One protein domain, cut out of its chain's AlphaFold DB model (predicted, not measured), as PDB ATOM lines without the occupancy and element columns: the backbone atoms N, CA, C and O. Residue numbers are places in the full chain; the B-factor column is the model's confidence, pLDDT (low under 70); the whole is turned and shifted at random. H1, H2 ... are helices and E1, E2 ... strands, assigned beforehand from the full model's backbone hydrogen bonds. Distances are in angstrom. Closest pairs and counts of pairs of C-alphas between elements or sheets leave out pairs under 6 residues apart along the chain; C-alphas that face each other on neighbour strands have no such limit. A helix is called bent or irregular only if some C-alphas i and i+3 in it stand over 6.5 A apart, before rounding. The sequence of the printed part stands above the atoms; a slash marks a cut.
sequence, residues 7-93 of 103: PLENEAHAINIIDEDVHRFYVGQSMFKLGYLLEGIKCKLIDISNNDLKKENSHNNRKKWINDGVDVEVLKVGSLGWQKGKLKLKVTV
ATOM      1  N   PRO A   7     106.133 121.765 123.586       94.25
ATOM      2  CA  PRO A   7     105.051 122.081 124.511       94.25
ATOM      3  C   PRO A   7     105.561 122.494 125.896       94.25
ATOM      4  O   PRO A   7     106.374 121.801 126.508       94.25
ATOM      5  N   LEU A   8     105.026 123.587 126.439       94.62
ATOM      6  CA  LEU A   8     105.176 123.920 127.852       94.62
ATOM      7  C   LEU A   8     104.057 123.248 128.654       94.62
ATOM      8  O   LEU A   8     102.910 123.689 128.632       94.62
ATOM      9  N   GLU A   9     104.389 122.182 129.381       91.00
ATOM     10  CA  GLU A   9     103.391 121.397 130.126       91.00
ATOM     11  C   GLU A   9     103.145 121.908 131.554       91.00
ATOM     12  O   GLU A   9     102.057 121.736 132.102       91.00
ATOM     13  N   ASN A  10     104.138 122.552 132.173       94.25
ATOM     14  CA  ASN A  10     104.026 123.026 133.550       94.25
ATOM     15  C   ASN A  10     103.374 124.417 133.614       94.25
ATOM     16  O   ASN A  10     104.016 125.440 133.370       94.25
ATOM     17  N   GLU A  11     102.106 124.457 134.024       93.56
ATOM     18  CA  GLU A  11     101.317 125.690 134.161       93.56
ATOM     19  C   GLU A  11     101.886 126.694 135.189       93.56
ATOM     20  O   GLU A  11     101.497 127.867 135.187       93.56
ATOM     21  N   ALA A  12     102.820 126.276 136.053       95.75
ATOM     22  CA  ALA A  12     103.477 127.153 137.019       95.75
ATOM     23  C   ALA A  12     104.611 128.004 136.421       95.75
ATOM     24  O   ALA A  12     105.067 128.931 137.095       95.75
ATOM     25  N   HIS A  13     105.061 127.722 135.192       95.25
ATOM     26  CA  HIS A  13     106.092 128.522 134.530       95.25
ATOM     27  C   HIS A  13     105.671 129.989 134.413       95.25
ATOM     28  O   HIS A  13     104.543 130.295 134.020       95.25
ATOM     29  N   ALA A  14     106.590 130.895 134.741       94.69
ATOM     30  CA  ALA A  14     106.419 132.317 134.492       94.69
ATOM     31  C   ALA A  14     106.782 132.625 133.036       94.69
ATOM     32  O   ALA A  14     107.814 132.187 132.535       94.69
ATOM     33  N   ILE A  15     105.925 133.388 132.374       92.19
ATOM     34  CA  ILE A  15     106.109 133.901 131.023       92.19
ATOM     35  C   ILE A  15     106.229 135.410 131.142       92.19
ATOM     36  O   ILE A  15     105.425 136.032 131.835       92.19
ATOM     37  N   ASN A  16     107.220 135.984 130.467       92.06
ATOM     38  CA  ASN A  16     107.366 137.421 130.303       92.06
ATOM     39  C   ASN A  16     107.363 137.746 128.808       92.06
ATOM     40  O   ASN A  16     108.271 137.327 128.093       92.06
ATOM     41  N   ILE A  17     106.347 138.465 128.334       89.94
ATOM     42  CA  ILE A  17     106.310 138.955 126.954       89.94
ATOM     43  C   ILE A  17     107.162 140.223 126.894       89.94
ATOM     44  O   ILE A  17     106.796 141.244 127.471       89.94
ATOM     45  N   ILE A  18     108.305 140.127 126.215       88.19
ATOM     46  CA  ILE A  18     109.282 141.221 126.084       88.19
ATOM     47  C   ILE A  18     108.816 142.260 125.051       88.19
ATOM     48  O   ILE A  18     109.135 143.437 125.169       88.19
ATOM     49  N   ASP A  19     108.035 141.834 124.057       85.50
ATOM     50  CA  ASP A  19     107.503 142.716 123.020       85.50
ATOM     51  C   ASP A  19     106.362 143.604 123.567       85.50
ATOM     52  O   ASP A  19     105.266 143.139 123.918       85.50
ATOM     53  N   GLU A  20     106.636 144.909 123.655       76.44
ATOM     54  CA  GLU A  20     105.729 145.903 124.234       76.44
ATOM     55  C   GLU A  20     104.452 146.155 123.410       76.44
ATOM     56  O   GLU A  20     103.417 146.566 123.956       76.44
ATOM     57  N   ASP A  21     104.494 145.885 122.110       80.00
ATOM     58  CA  ASP A  21     103.357 146.085 121.215       80.00
ATOM     59  C   ASP A  21     102.453 144.850 121.186       80.00
ATOM     60  O   ASP A  21     101.228 144.971 121.080       80.00
ATOM     61  N   VAL A  22     103.025 143.661 121.391       74.31
ATOM     62  CA  VAL A  22     102.279 142.396 121.410       74.31
ATOM     63  C   VAL A  22     101.604 142.129 122.761       74.31
ATOM     64  O   VAL A  22     100.469 141.640 122.786       74.31
ATOM     65  N   HIS A  23     102.228 142.454 123.903       67.31
ATOM     66  CA  HIS A  23     101.655 142.068 125.208       67.31
ATOM     67  C   HIS A  23     100.315 142.760 125.520       67.31
ATOM     68  O   HIS A  23      99.433 142.140 126.120       67.31
ATOM     69  N   ARG A  24     100.113 144.002 125.047       62.88
ATOM     70  CA  ARG A  24      98.871 144.773 125.256       62.88
ATOM     71  C   ARG A  24      97.632 144.122 124.631       62.88
ATOM     72  O   ARG A  24      96.518 144.439 125.040       62.88
ATOM     73  N   PHE A  25      97.803 143.204 123.677       60.66
ATOM     74  CA  PHE A  25      96.688 142.548 122.993       60.66
ATOM     75  C   PHE A  25      96.032 141.424 123.818       60.66
ATOM     76  O   PHE A  25      94.821 141.209 123.714       60.66
ATOM     77  N   TYR A  26      96.793 140.705 124.653       58.81
ATOM     78  CA  TYR A  26      96.292 139.493 125.324       58.81
ATOM     79  C   TYR A  26      96.138 139.602 126.843       58.81
ATOM     80  O   TYR A  26      95.238 138.956 127.388       58.81
ATOM     81  N   VAL A  27      96.973 140.384 127.530       63.38
ATOM     82  CA  VAL A  27      97.057 140.398 129.000       63.38
ATOM     83  C   VAL A  27      97.470 141.778 129.511       63.38
ATOM     84  O   VAL A  27      98.352 142.422 128.961       63.38
ATOM     85  N   GLY A  28      96.849 142.236 130.603       69.69
ATOM     86  CA  GLY A  28      97.150 143.546 131.202       69.69
ATOM     87  C   GLY A  28      98.492 143.629 131.943       69.69
ATOM     88  O   GLY A  28      98.782 144.655 132.549       69.69
ATOM     89  N   GLN A  29      99.276 142.549 131.961       80.31
ATOM     90  CA  GLN A  29     100.598 142.453 132.586       80.31
ATOM     91  C   GLN A  29     101.529 141.718 131.615       80.31
ATOM     92  O   GLN A  29     101.117 140.720 131.021       80.31
ATOM     93  N   SER A  30     102.772 142.179 131.472       84.94
ATOM     94  CA  SER A  30     103.788 141.528 130.630       84.94
ATOM     95  C   SER A  30     104.263 140.192 131.206       84.94
ATOM     96  O   SER A  30     104.576 139.280 130.442       84.94
ATOM     97  N   MET A  31     104.247 140.048 132.538       90.88
ATOM     98  CA  MET A  31     104.656 138.841 133.252       90.88
ATOM     99  C   MET A  31     103.473 138.135 133.927       90.88
ATOM    100  O   MET A  31     102.719 138.743 134.685       90.88
ATOM    101  N   PHE A  32     103.316 136.835 133.681       91.25
ATOM    102  CA  PHE A  32     102.219 136.020 134.215       91.25
ATOM    103  C   PHE A  32     102.578 134.527 134.226       91.25
ATOM    104  O   PHE A  32     103.521 134.094 133.575       91.25
ATOM    105  N   LYS A  33     101.815 133.707 134.960       94.00
ATOM    106  CA  LYS A  33     101.950 132.241 134.907       94.00
ATOM    107  C   LYS A  33     101.305 131.677 133.643       94.00
ATOM    108  O   LYS A  33     100.210 132.112 133.283       94.00
ATOM    109  N   LEU A  34     101.905 130.648 133.047       93.69
ATOM    110  CA  LEU A  34     101.357 129.929 131.893       93.69
ATOM    111  C   LEU A  34      99.907 129.473 132.122       93.69
ATOM    112  O   LEU A  34      99.073 129.619 131.229       93.69
ATOM    113  N   GLY A  35      99.581 129.000 133.328       93.31
ATOM    114  CA  GLY A  35      98.216 128.613 133.690       93.31
ATOM    115  C   GLY A  35      97.186 129.723 133.464       93.31
ATOM    116  O   GLY A  35      96.100 129.450 132.960       93.31
ATOM    117  N   TYR A  36      97.530 130.991 133.722       91.25
ATOM    118  CA  TYR A  36      96.612 132.112 133.476       91.25
ATOM    119  C   TYR A  36      96.368 132.361 131.989       91.25
ATOM    120  O   TYR A  36      95.241 132.673 131.597       91.25
ATOM    121  N   LEU A  37      97.391 132.184 131.149       90.81
ATOM    122  CA  LEU A  37      97.229 132.268 129.700       90.81
ATOM    123  C   LEU A  37      96.334 131.133 129.190       90.81
ATOM    124  O   LEU A  37      95.387 131.386 128.446       90.81
ATOM    125  N   LEU A  38      96.581 129.899 129.636       92.50
ATOM    126  CA  LEU A  38      95.774 128.735 129.269       92.50
ATOM    127  C   LEU A  38      94.316 128.878 129.730       92.50
ATOM    128  O   LEU A  38      93.411 128.611 128.941       92.50
ATOM    129  N   GLU A  39      94.069 129.322 130.967       91.56
ATOM    130  CA  GLU A  39      92.723 129.634 131.474       91.56
ATOM    131  C   GLU A  39      92.029 130.683 130.595       91.56
ATOM    132  O   GLU A  39      90.889 130.480 130.173       91.56
ATOM    133  N   GLY A  40      92.721 131.781 130.275       90.62
ATOM    134  CA  GLY A  40      92.187 132.862 129.450       90.62
ATOM    135  C   GLY A  40      91.834 132.413 128.030       90.62
ATOM    136  O   GLY A  40      90.753 132.734 127.532       90.62
ATOM    137  N   ILE A  41      92.703 131.625 127.388       91.62
ATOM    138  CA  ILE A  41      92.445 131.065 126.054       91.62
ATOM    139  C   ILE A  41      91.266 130.092 126.105       91.62
ATOM    140  O   ILE A  41      90.363 130.203 125.279       91.62
ATOM    141  N   LYS A  42      91.227 129.178 127.086       93.31
ATOM    142  CA  LYS A  42      90.110 128.234 127.271       93.31
ATOM    143  C   LYS A  42      88.782 128.978 127.421       93.31
ATOM    144  O   LYS A  42      87.822 128.615 126.752       93.31
ATOM    145  N   CYS A  43      88.743 130.035 128.236       92.81
ATOM    146  CA  CYS A  43      87.563 130.884 128.418       92.81
ATOM    147  C   CYS A  43      87.077 131.495 127.098       92.81
ATOM    148  O   CYS A  43      85.903 131.359 126.762       92.81
ATOM    149  N   LYS A  44      87.984 132.109 126.321       92.38
ATOM    150  CA  LYS A  44      87.656 132.692 125.008       92.38
ATOM    151  C   LYS A  44      87.178 131.632 124.009       92.38
ATOM    152  O   LYS A  44      86.208 131.866 123.300       92.38
ATOM    153  N   LEU A  45      87.828 130.467 123.980       93.50
ATOM    154  CA  LEU A  45      87.532 129.380 123.044       93.50
ATOM    155  C   LEU A  45      86.102 128.841 123.187       93.50
ATOM    156  O   LEU A  45      85.495 128.454 122.194       93.50
ATOM    157  N   ILE A  46      85.575 128.806 124.413       94.56
ATOM    158  CA  ILE A  46      84.229 128.288 124.699       94.56
ATOM    159  C   ILE A  46      83.231 129.384 125.086       94.56
ATOM    160  O   ILE A  46      82.149 129.057 125.571       94.56
ATOM    161  N   ASP A  47      83.579 130.657 124.871       94.56
ATOM    162  CA  ASP A  47      82.739 131.825 125.158       94.56
ATOM    163  C   ASP A  47      82.226 131.860 126.614       94.56
ATOM    164  O   ASP A  47      81.029 131.935 126.870       94.56
ATOM    165  N   ILE A  48      83.099 131.739 127.616       93.62
ATOM    166  CA  ILE A  48      82.705 131.895 129.032       93.62
ATOM    167  C   ILE A  48      83.659 132.818 129.787       93.62
ATOM    168  O   ILE A  48      84.789 133.044 129.361       93.62
ATOM    169  N   SER A  49      83.229 133.332 130.943       92.31
ATOM    170  CA  SER A  49      84.112 134.096 131.830       92.31
ATOM    171  C   SER A  49      85.029 133.182 132.657       92.31
ATOM    172  O   SER A  49      84.728 132.005 132.877       92.31
ATOM    173  N   ASN A  50      86.119 133.728 133.210       89.12
ATOM    174  CA  ASN A  50      86.993 132.967 134.118       89.12
ATOM    175  C   ASN A  50      86.245 132.501 135.387       89.12
ATOM    176  O   ASN A  50      86.456 131.397 135.890       89.12
ATOM    177  N   ASN A  51      85.298 133.308 135.876       90.50
ATOM    178  CA  ASN A  51      84.456 132.926 137.012       90.50
ATOM    179  C   ASN A  51      83.556 131.733 136.676       90.50
ATOM    180  O   ASN A  51      83.347 130.862 137.519       90.50
ATOM    181  N   ASP A  52      83.047 131.666 135.447       92.69
ATOM    182  CA  ASP A  52      82.262 130.523 134.992       92.69
ATOM    183  C   ASP A  52      83.113 129.273 134.861       92.69
ATOM    184  O   ASP A  52      82.663 128.205 135.271       92.69
ATOM    185  N   LEU A  53      84.352 129.392 134.368       88.38
ATOM    186  CA  LEU A  53      85.272 128.264 134.241       88.38
ATOM    187  C   LEU A  53      85.497 127.558 135.589       88.38
ATOM    188  O   LEU A  53      85.444 126.328 135.645       88.38
ATOM    189  N   LYS A  54      85.627 128.325 136.678       88.19
ATOM    190  CA  LYS A  54      85.870 127.819 138.044       88.19
ATOM    191  C   LYS A  54      84.625 127.279 138.756       88.19
ATOM    192  O   LYS A  54      84.753 126.495 139.689       88.19
ATOM    193  N   LYS A  55      83.416 127.664 138.333       92.69
ATOM    194  CA  LYS A  55      82.155 127.177 138.923       92.69
ATOM    195  C   LYS A  55      81.781 125.801 138.379       92.69
ATOM    196  O   LYS A  55      81.464 125.688 137.198       92.69
ATOM    197  N   GLU A  56      81.722 124.784 139.231       81.56
ATOM    198  CA  GLU A  56      81.461 123.391 138.829       81.56
ATOM    199  C   GLU A  56      80.180 123.212 137.995       81.56
ATOM    200  O   GLU A  56      80.205 122.520 136.984       81.56
ATOM    201  N   ASN A  57      79.096 123.910 138.347       84.56
ATOM    202  CA  ASN A  57      77.788 123.761 137.696       84.56
ATOM    203  C   ASN A  57      77.464 124.839 136.638       84.56
ATOM    204  O   ASN A  57      76.326 124.914 136.173       84.56
ATOM    205  N   SER A  58      78.421 125.699 136.263       88.38
ATOM    206  CA  SER A  58      78.203 126.759 135.261       88.38
ATOM    207  C   SER A  58      78.624 126.311 133.858       88.38
ATOM    208  O   SER A  58      79.719 125.782 133.675       88.38
ATOM    209  N   HIS A  59      77.781 126.566 132.850       90.38
ATOM    210  CA  HIS A  59      78.076 126.332 131.429       90.38
ATOM    211  C   HIS A  59      78.631 124.926 131.091       90.38
ATOM    212  O   HIS A  59      79.452 124.788 130.183       90.38
ATOM    213  N   ASN A  60      78.154 123.864 131.757       90.25
ATOM    214  CA  ASN A  60      78.648 122.486 131.571       90.25
ATOM    215  C   ASN A  60      78.667 122.043 130.099       90.25
ATOM    216  O   ASN A  60      79.633 121.436 129.648       90.25
ATOM    217  N   ASN A  61      77.650 122.421 129.315       93.00
ATOM    218  CA  ASN A  61      77.611 122.120 127.881       93.00
ATOM    219  C   ASN A  61      78.759 122.776 127.096       93.00
ATOM    220  O   ASN A  61      79.288 122.155 126.181       93.00
ATOM    221  N   ARG A  62      79.177 123.996 127.462       95.00
ATOM    222  CA  ARG A  62      80.329 124.672 126.840       95.00
ATOM    223  C   ARG A  62      81.646 124.053 127.317       95.00
ATOM    224  O   ARG A  62      82.532 123.804 126.509       95.00
ATOM    225  N   LYS A  63      81.757 123.712 128.606       94.62
ATOM    226  CA  LYS A  63      82.960 123.083 129.186       94.62
ATOM    227  C   LYS A  63      83.267 121.692 128.628       94.62
ATOM    228  O   LYS A  63      84.438 121.321 128.561       94.62
ATOM    229  N   LYS A  64      82.255 120.950 128.159       95.31
ATOM    230  CA  LYS A  64      82.453 119.663 127.467       95.31
ATOM    231  C   LYS A  64      83.464 119.766 126.328       95.31
ATOM    232  O   LYS A  64      84.267 118.854 126.175       95.31
ATOM    233  N   TRP A  65      83.502 120.880 125.593       95.94
ATOM    234  CA  TRP A  65      84.454 121.073 124.494       95.94
ATOM    235  C   TRP A  65      85.922 120.941 124.913       95.94
ATOM    236  O   TRP A  65      86.722 120.511 124.093       95.94
ATOM    237  N   ILE A  66      86.282 121.253 126.164       94.75
ATOM    238  CA  ILE A  66      87.674 121.222 126.652       94.75
ATOM    239  C   ILE A  66      87.946 120.142 127.711       94.75
ATOM    240  O   ILE A  66      89.107 119.809 127.945       94.75
ATOM    241  N   ASN A  67      86.907 119.553 128.314       93.06
ATOM    242  CA  ASN A  67      87.042 118.543 129.371       93.06
ATOM    243  C   ASN A  67      86.742 117.124 128.867       93.06
ATOM    244  O   ASN A  67      87.636 116.274 128.862       93.06
ATOM    245  N   ASP A  68      85.525 116.891 128.370       94.06
ATOM    246  CA  ASP A  68      84.982 115.538 128.138       94.06
ATOM    247  C   ASP A  68      84.854 115.164 126.653       94.06
ATOM    248  O   ASP A  68      84.750 113.988 126.295       94.06
ATOM    249  N   GLY A  69      84.851 116.175 125.789       95.81
ATOM    250  CA  GLY A  69      84.472 116.087 124.388       95.81
ATOM    251  C   GLY A  69      82.959 116.179 124.162       95.81
ATOM    252  O   GLY A  69      82.144 115.848 125.025       95.81
ATOM    253  N   VAL A  70      82.586 116.640 122.971       97.00
ATOM    254  CA  VAL A  70      81.204 116.727 122.489       97.00
ATOM    255  C   VAL A  70      80.952 115.596 121.503       97.00
ATOM    256  O   VAL A  70      81.793 115.341 120.643       97.00
ATOM    257  N   ASP A  71      79.815 114.916 121.642       97.75
ATOM    258  CA  ASP A  71      79.409 113.850 120.725       97.75
ATOM    259  C   ASP A  71      79.178 114.419 119.321       97.75
ATOM    260  O   ASP A  71      78.468 115.411 119.150       97.75
ATOM    261  N   VAL A  72      79.784 113.787 118.315       97.50
ATOM    262  CA  VAL A  72      79.679 114.189 116.910       97.50
ATOM    263  C   VAL A  72      79.658 112.987 115.976       97.50
ATOM    264  O   VAL A  72      79.993 111.861 116.352       97.50
ATOM    265  N   GLU A  73      79.362 113.264 114.712       98.00
ATOM    266  CA  GLU A  73      79.627 112.377 113.592       98.00
ATOM    267  C   GLU A  73      80.604 113.056 112.627       98.00
ATOM    268  O   GLU A  73      80.431 114.221 112.272       98.00
ATOM    269  N   VAL A  74      81.645 112.337 112.204       97.31
ATOM    270  CA  VAL A  74      82.627 112.817 111.221       97.31
ATOM    271  C   VAL A  74      82.540 111.963 109.963       97.31
ATOM    272  O   VAL A  74      82.683 110.741 110.026       97.31
ATOM    273  N   LEU A  75      82.348 112.603 108.811       97.31
ATOM    274  CA  LEU A  75      82.512 111.980 107.501       97.31
ATOM    275  C   LEU A  75      83.940 112.251 107.019       97.31
ATOM    276  O   LEU A  75      84.276 113.378 106.661       97.31
ATOM    277  N   LYS A  76      84.806 111.236 107.061       94.56
ATOM    278  CA  LYS A  76      86.194 111.379 106.604       94.56
ATOM    279  C   LYS A  76      86.238 111.300 105.084       94.56
ATOM    280  O   LYS A  76      85.506 110.528 104.471       94.56
ATOM    281  N   VAL A  77      87.136 112.060 104.463       96.06
ATOM    282  CA  VAL A  77      87.384 111.934 103.021       96.06
ATOM    283  C   VAL A  77      87.780 110.484 102.717       96.06
ATOM    284  O   VAL A  77      88.681 109.940 103.352       96.06
ATOM    285  N   GLY A  78      87.067 109.850 101.784       95.19
ATOM    286  CA  GLY A  78      87.258 108.441 101.433       95.19
ATOM    287  C   GLY A  78      86.575 107.425 102.360       95.19
ATOM    288  O   GLY A  78      86.718 106.229 102.123       95.19
ATOM    289  N   SER A  79      85.825 107.843 103.393       94.56
ATOM    290  CA  SER A  79      85.024 106.907 104.193       94.56
ATOM    291  C   SER A  79      83.682 106.590 103.534       94.56
ATOM    292  O   SER A  79      83.081 107.419 102.857       94.56
ATOM    293  N   LEU A  80      83.182 105.375 103.775       94.00
ATOM    294  CA  LEU A  80      81.892 104.900 103.254       94.00
ATOM    295  C   LEU A  80      80.675 105.451 104.025       94.00
ATOM    296  O   LEU A  80      79.539 105.150 103.675       94.00
ATOM    297  N   GLY A  81      80.891 106.232 105.087       97.00
ATOM    298  CA  GLY A  81      79.819 106.782 105.913       97.00
ATOM    299  C   GLY A  81      80.310 107.595 107.108       97.00
ATOM    300  O   GLY A  81      81.520 107.754 107.322       97.00
ATOM    301  N   TRP A  82      79.341 108.106 107.870       98.19
ATOM    302  CA  TRP A  82      79.538 108.885 109.092       98.19
ATOM    303  C   TRP A  82      80.080 108.023 110.234       98.19
ATOM    304  O   TRP A  82      79.573 106.936 110.507       98.19
ATOM    305  N   GLN A  83      81.106 108.519 110.923       97.81
ATOM    306  CA  GLN A  83      81.695 107.874 112.095       97.81
ATOM    307  C   GLN A  83      81.298 108.631 113.362       97.81
ATOM    308  O   GLN A  83      81.691 109.785 113.532       97.81
ATOM    309  N   LYS A  84      80.557 107.976 114.263       97.88
ATOM    310  CA  LYS A  84      80.249 108.512 115.597       97.88
ATOM    311  C   LYS A  84      81.507 108.567 116.462       97.88
ATOM    312  O   LYS A  84      82.305 107.630 116.460       97.88
ATOM    313  N   GLY A  85      81.665 109.640 117.226       97.12
ATOM    314  CA  GLY A  85      82.784 109.824 118.143       97.12
ATOM    315  C   GLY A  85      82.632 111.086 118.985       97.12
ATOM    316  O   GLY A  85      81.545 111.649 119.075       97.12
ATOM    317  N   LYS A  86      83.734 111.539 119.591       97.50
ATOM    318  CA  LYS A  86      83.782 112.787 120.362       97.50
ATOM    319  C   LYS A  86      84.841 113.733 119.816       97.50
ATOM    320  O   LYS A  86      85.958 113.301 119.535       97.50
ATOM    321  N   LEU A  87      84.515 115.021 119.730       96.12
ATOM    322  CA  LEU A  87      85.488 116.091 119.497       96.12
ATOM    323  C   LEU A  87      85.822 116.789 120.807       96.12
ATOM    324  O   LEU A  87      84.932 117.245 121.519       96.12
ATOM    325  N   LYS A  88      87.117 116.904 121.100       96.38
ATOM    326  CA  LYS A  88      87.653 117.647 122.239       96.38
ATOM    327  C   LYS A  88      88.703 118.627 121.736       96.38
ATOM    328  O   LYS A  88      89.601 118.248 120.989       96.38
ATOM    329  N   LEU A  89      88.590 119.874 122.163       95.31
ATOM    330  CA  LEU A  89      89.540 120.932 121.873       95.31
ATOM    331  C   LEU A  89      90.653 120.904 122.922       95.31
ATOM    332  O   LEU A  89      90.390 120.881 124.127       95.31
ATOM    333  N   LYS A  90      91.902 120.913 122.458       93.19
ATOM    334  CA  LYS A  90      93.098 121.002 123.298       93.19
ATOM    335  C   LYS A  90      93.857 122.267 122.921       93.19
ATOM    336  O   LYS A  90      94.089 122.517 121.744       93.19
ATOM    337  N   VAL A  91      94.236 123.044 123.928       91.50
ATOM    338  CA  VAL A  91      95.127 124.198 123.777       91.50
ATOM    339  C   VAL A  91      96.519 123.751 124.203       91.50
ATOM    340  O   VAL A  91      96.672 123.222 125.305       91.50
ATOM    341  N   THR A  92      97.505 123.971 123.341       93.75
ATOM    342  CA  THR A  92      98.926 123.767 123.632       93.75
ATOM    343  C   THR A  92      99.633 125.106 123.440       93.75
ATOM    344  O   THR A  92      99.363 125.803 122.466       93.75
ATOM    345  N   VAL A  93     100.506 125.467 124.379       93.31
ATOM    346  CA  VAL A  93     101.436 126.596 124.241       93.31
ATOM    347  C   VAL A  93     102.822 126.002 124.068       93.31
ATOM    348  O   VAL A  93     103.217 125.141 124.852       93.31
TER     349      VAL A  93
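Overview. This is residues 7 to 93 of the 103 residues of an uncharacterized protein of Geminocystis sp. NIES-3709 (UniProt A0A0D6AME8). The domain is a loose, elongated run of small parts: at one end the short strands E1 and E2 pair side by side, with the helix H1 in the link between them, and at the other end the two-stranded hairpin of E3 and E4 sticks out. Between these ends lies the longest helix, H2, followed by the short helices H3 and H4, and the last residues, 88 to 93, run back from the hairpin toward the first printed residue. The printed part has 87 residues, with four named helices and four named strands in the order E1 H1 E2 H2 H3 H4 E3 E4; the two sheets, E1 - E2 and E3 - E4, are both antiparallel, and the class is mixed, helices and strands. The whole is loose, with a radius of gyration of the C-alphas of 16.8 A, and spans 51 by 34 by 23 A, only just elongated.

Arrangement. E1, residues 14 to 16, and E2, residues 31 to 33, are antiparallel neighbours at 152 degrees, with N 15 and O 32 at 2.8 A. H1, residues 20 to 26, is only just apart from H2, residues 34 to 45, at 8.5 A. The closest C-alphas of E1 and H2 are those of Ala 14 and Leu 34, 6.2 A apart. H2 touches H3, residues 50 to 54, with its residues 39 to 43 alone; the closest C-alphas are those of Cys 43 and Asn 50, 6.1 A apart. H3 and H4, residues 60 to 63, are close but not clearly touching, with the C-alphas of Leu 53 and Lys 63 at 7.6 A. H2 and H4 are near each other, with 5 pairs of C-alphas within 10 A. E3, residues 70 to 75, and E4, residues 82 to 87, form an antiparallel hairpin at 145 degrees, with N 70 and O 87 at 2.8 A and N 74 and O 83 at 2.9 A. H2 and E3 are apart. In H2 and H3 every O i to N i+4 pair is within hydrogen-bond range; in H1 0 of 3 are, beside 2 of 4 O i to N i+3 pairs, and H4 is too short for an O i to N i+4 pair.

Along the chain. E1 begins at C-alpha 14 (106.419, 132.317, 134.492). H1 is 11.5 A long and neither bent nor irregular, but only just: C-alphas 21 and 24 are 6.2 A apart. H2 is 16.4 A long and ends at C-alpha 45 (87.532, 129.380, 123.044). E3 is 15.8 A and E4 14.0 A long; E4 ends at C-alpha 87 (85.488, 116.091, 119.497).

Size, cuts and confidence. The two C-alphas farthest apart are those of Glu 20 and Leu 80, 51.9 A, while those of Pro 7 and Val 93 are 5.8 A apart. The printed part has no cut and no long link. The mean pLDDT of the printed part is 90.5, with residues 23 to 28 under 70.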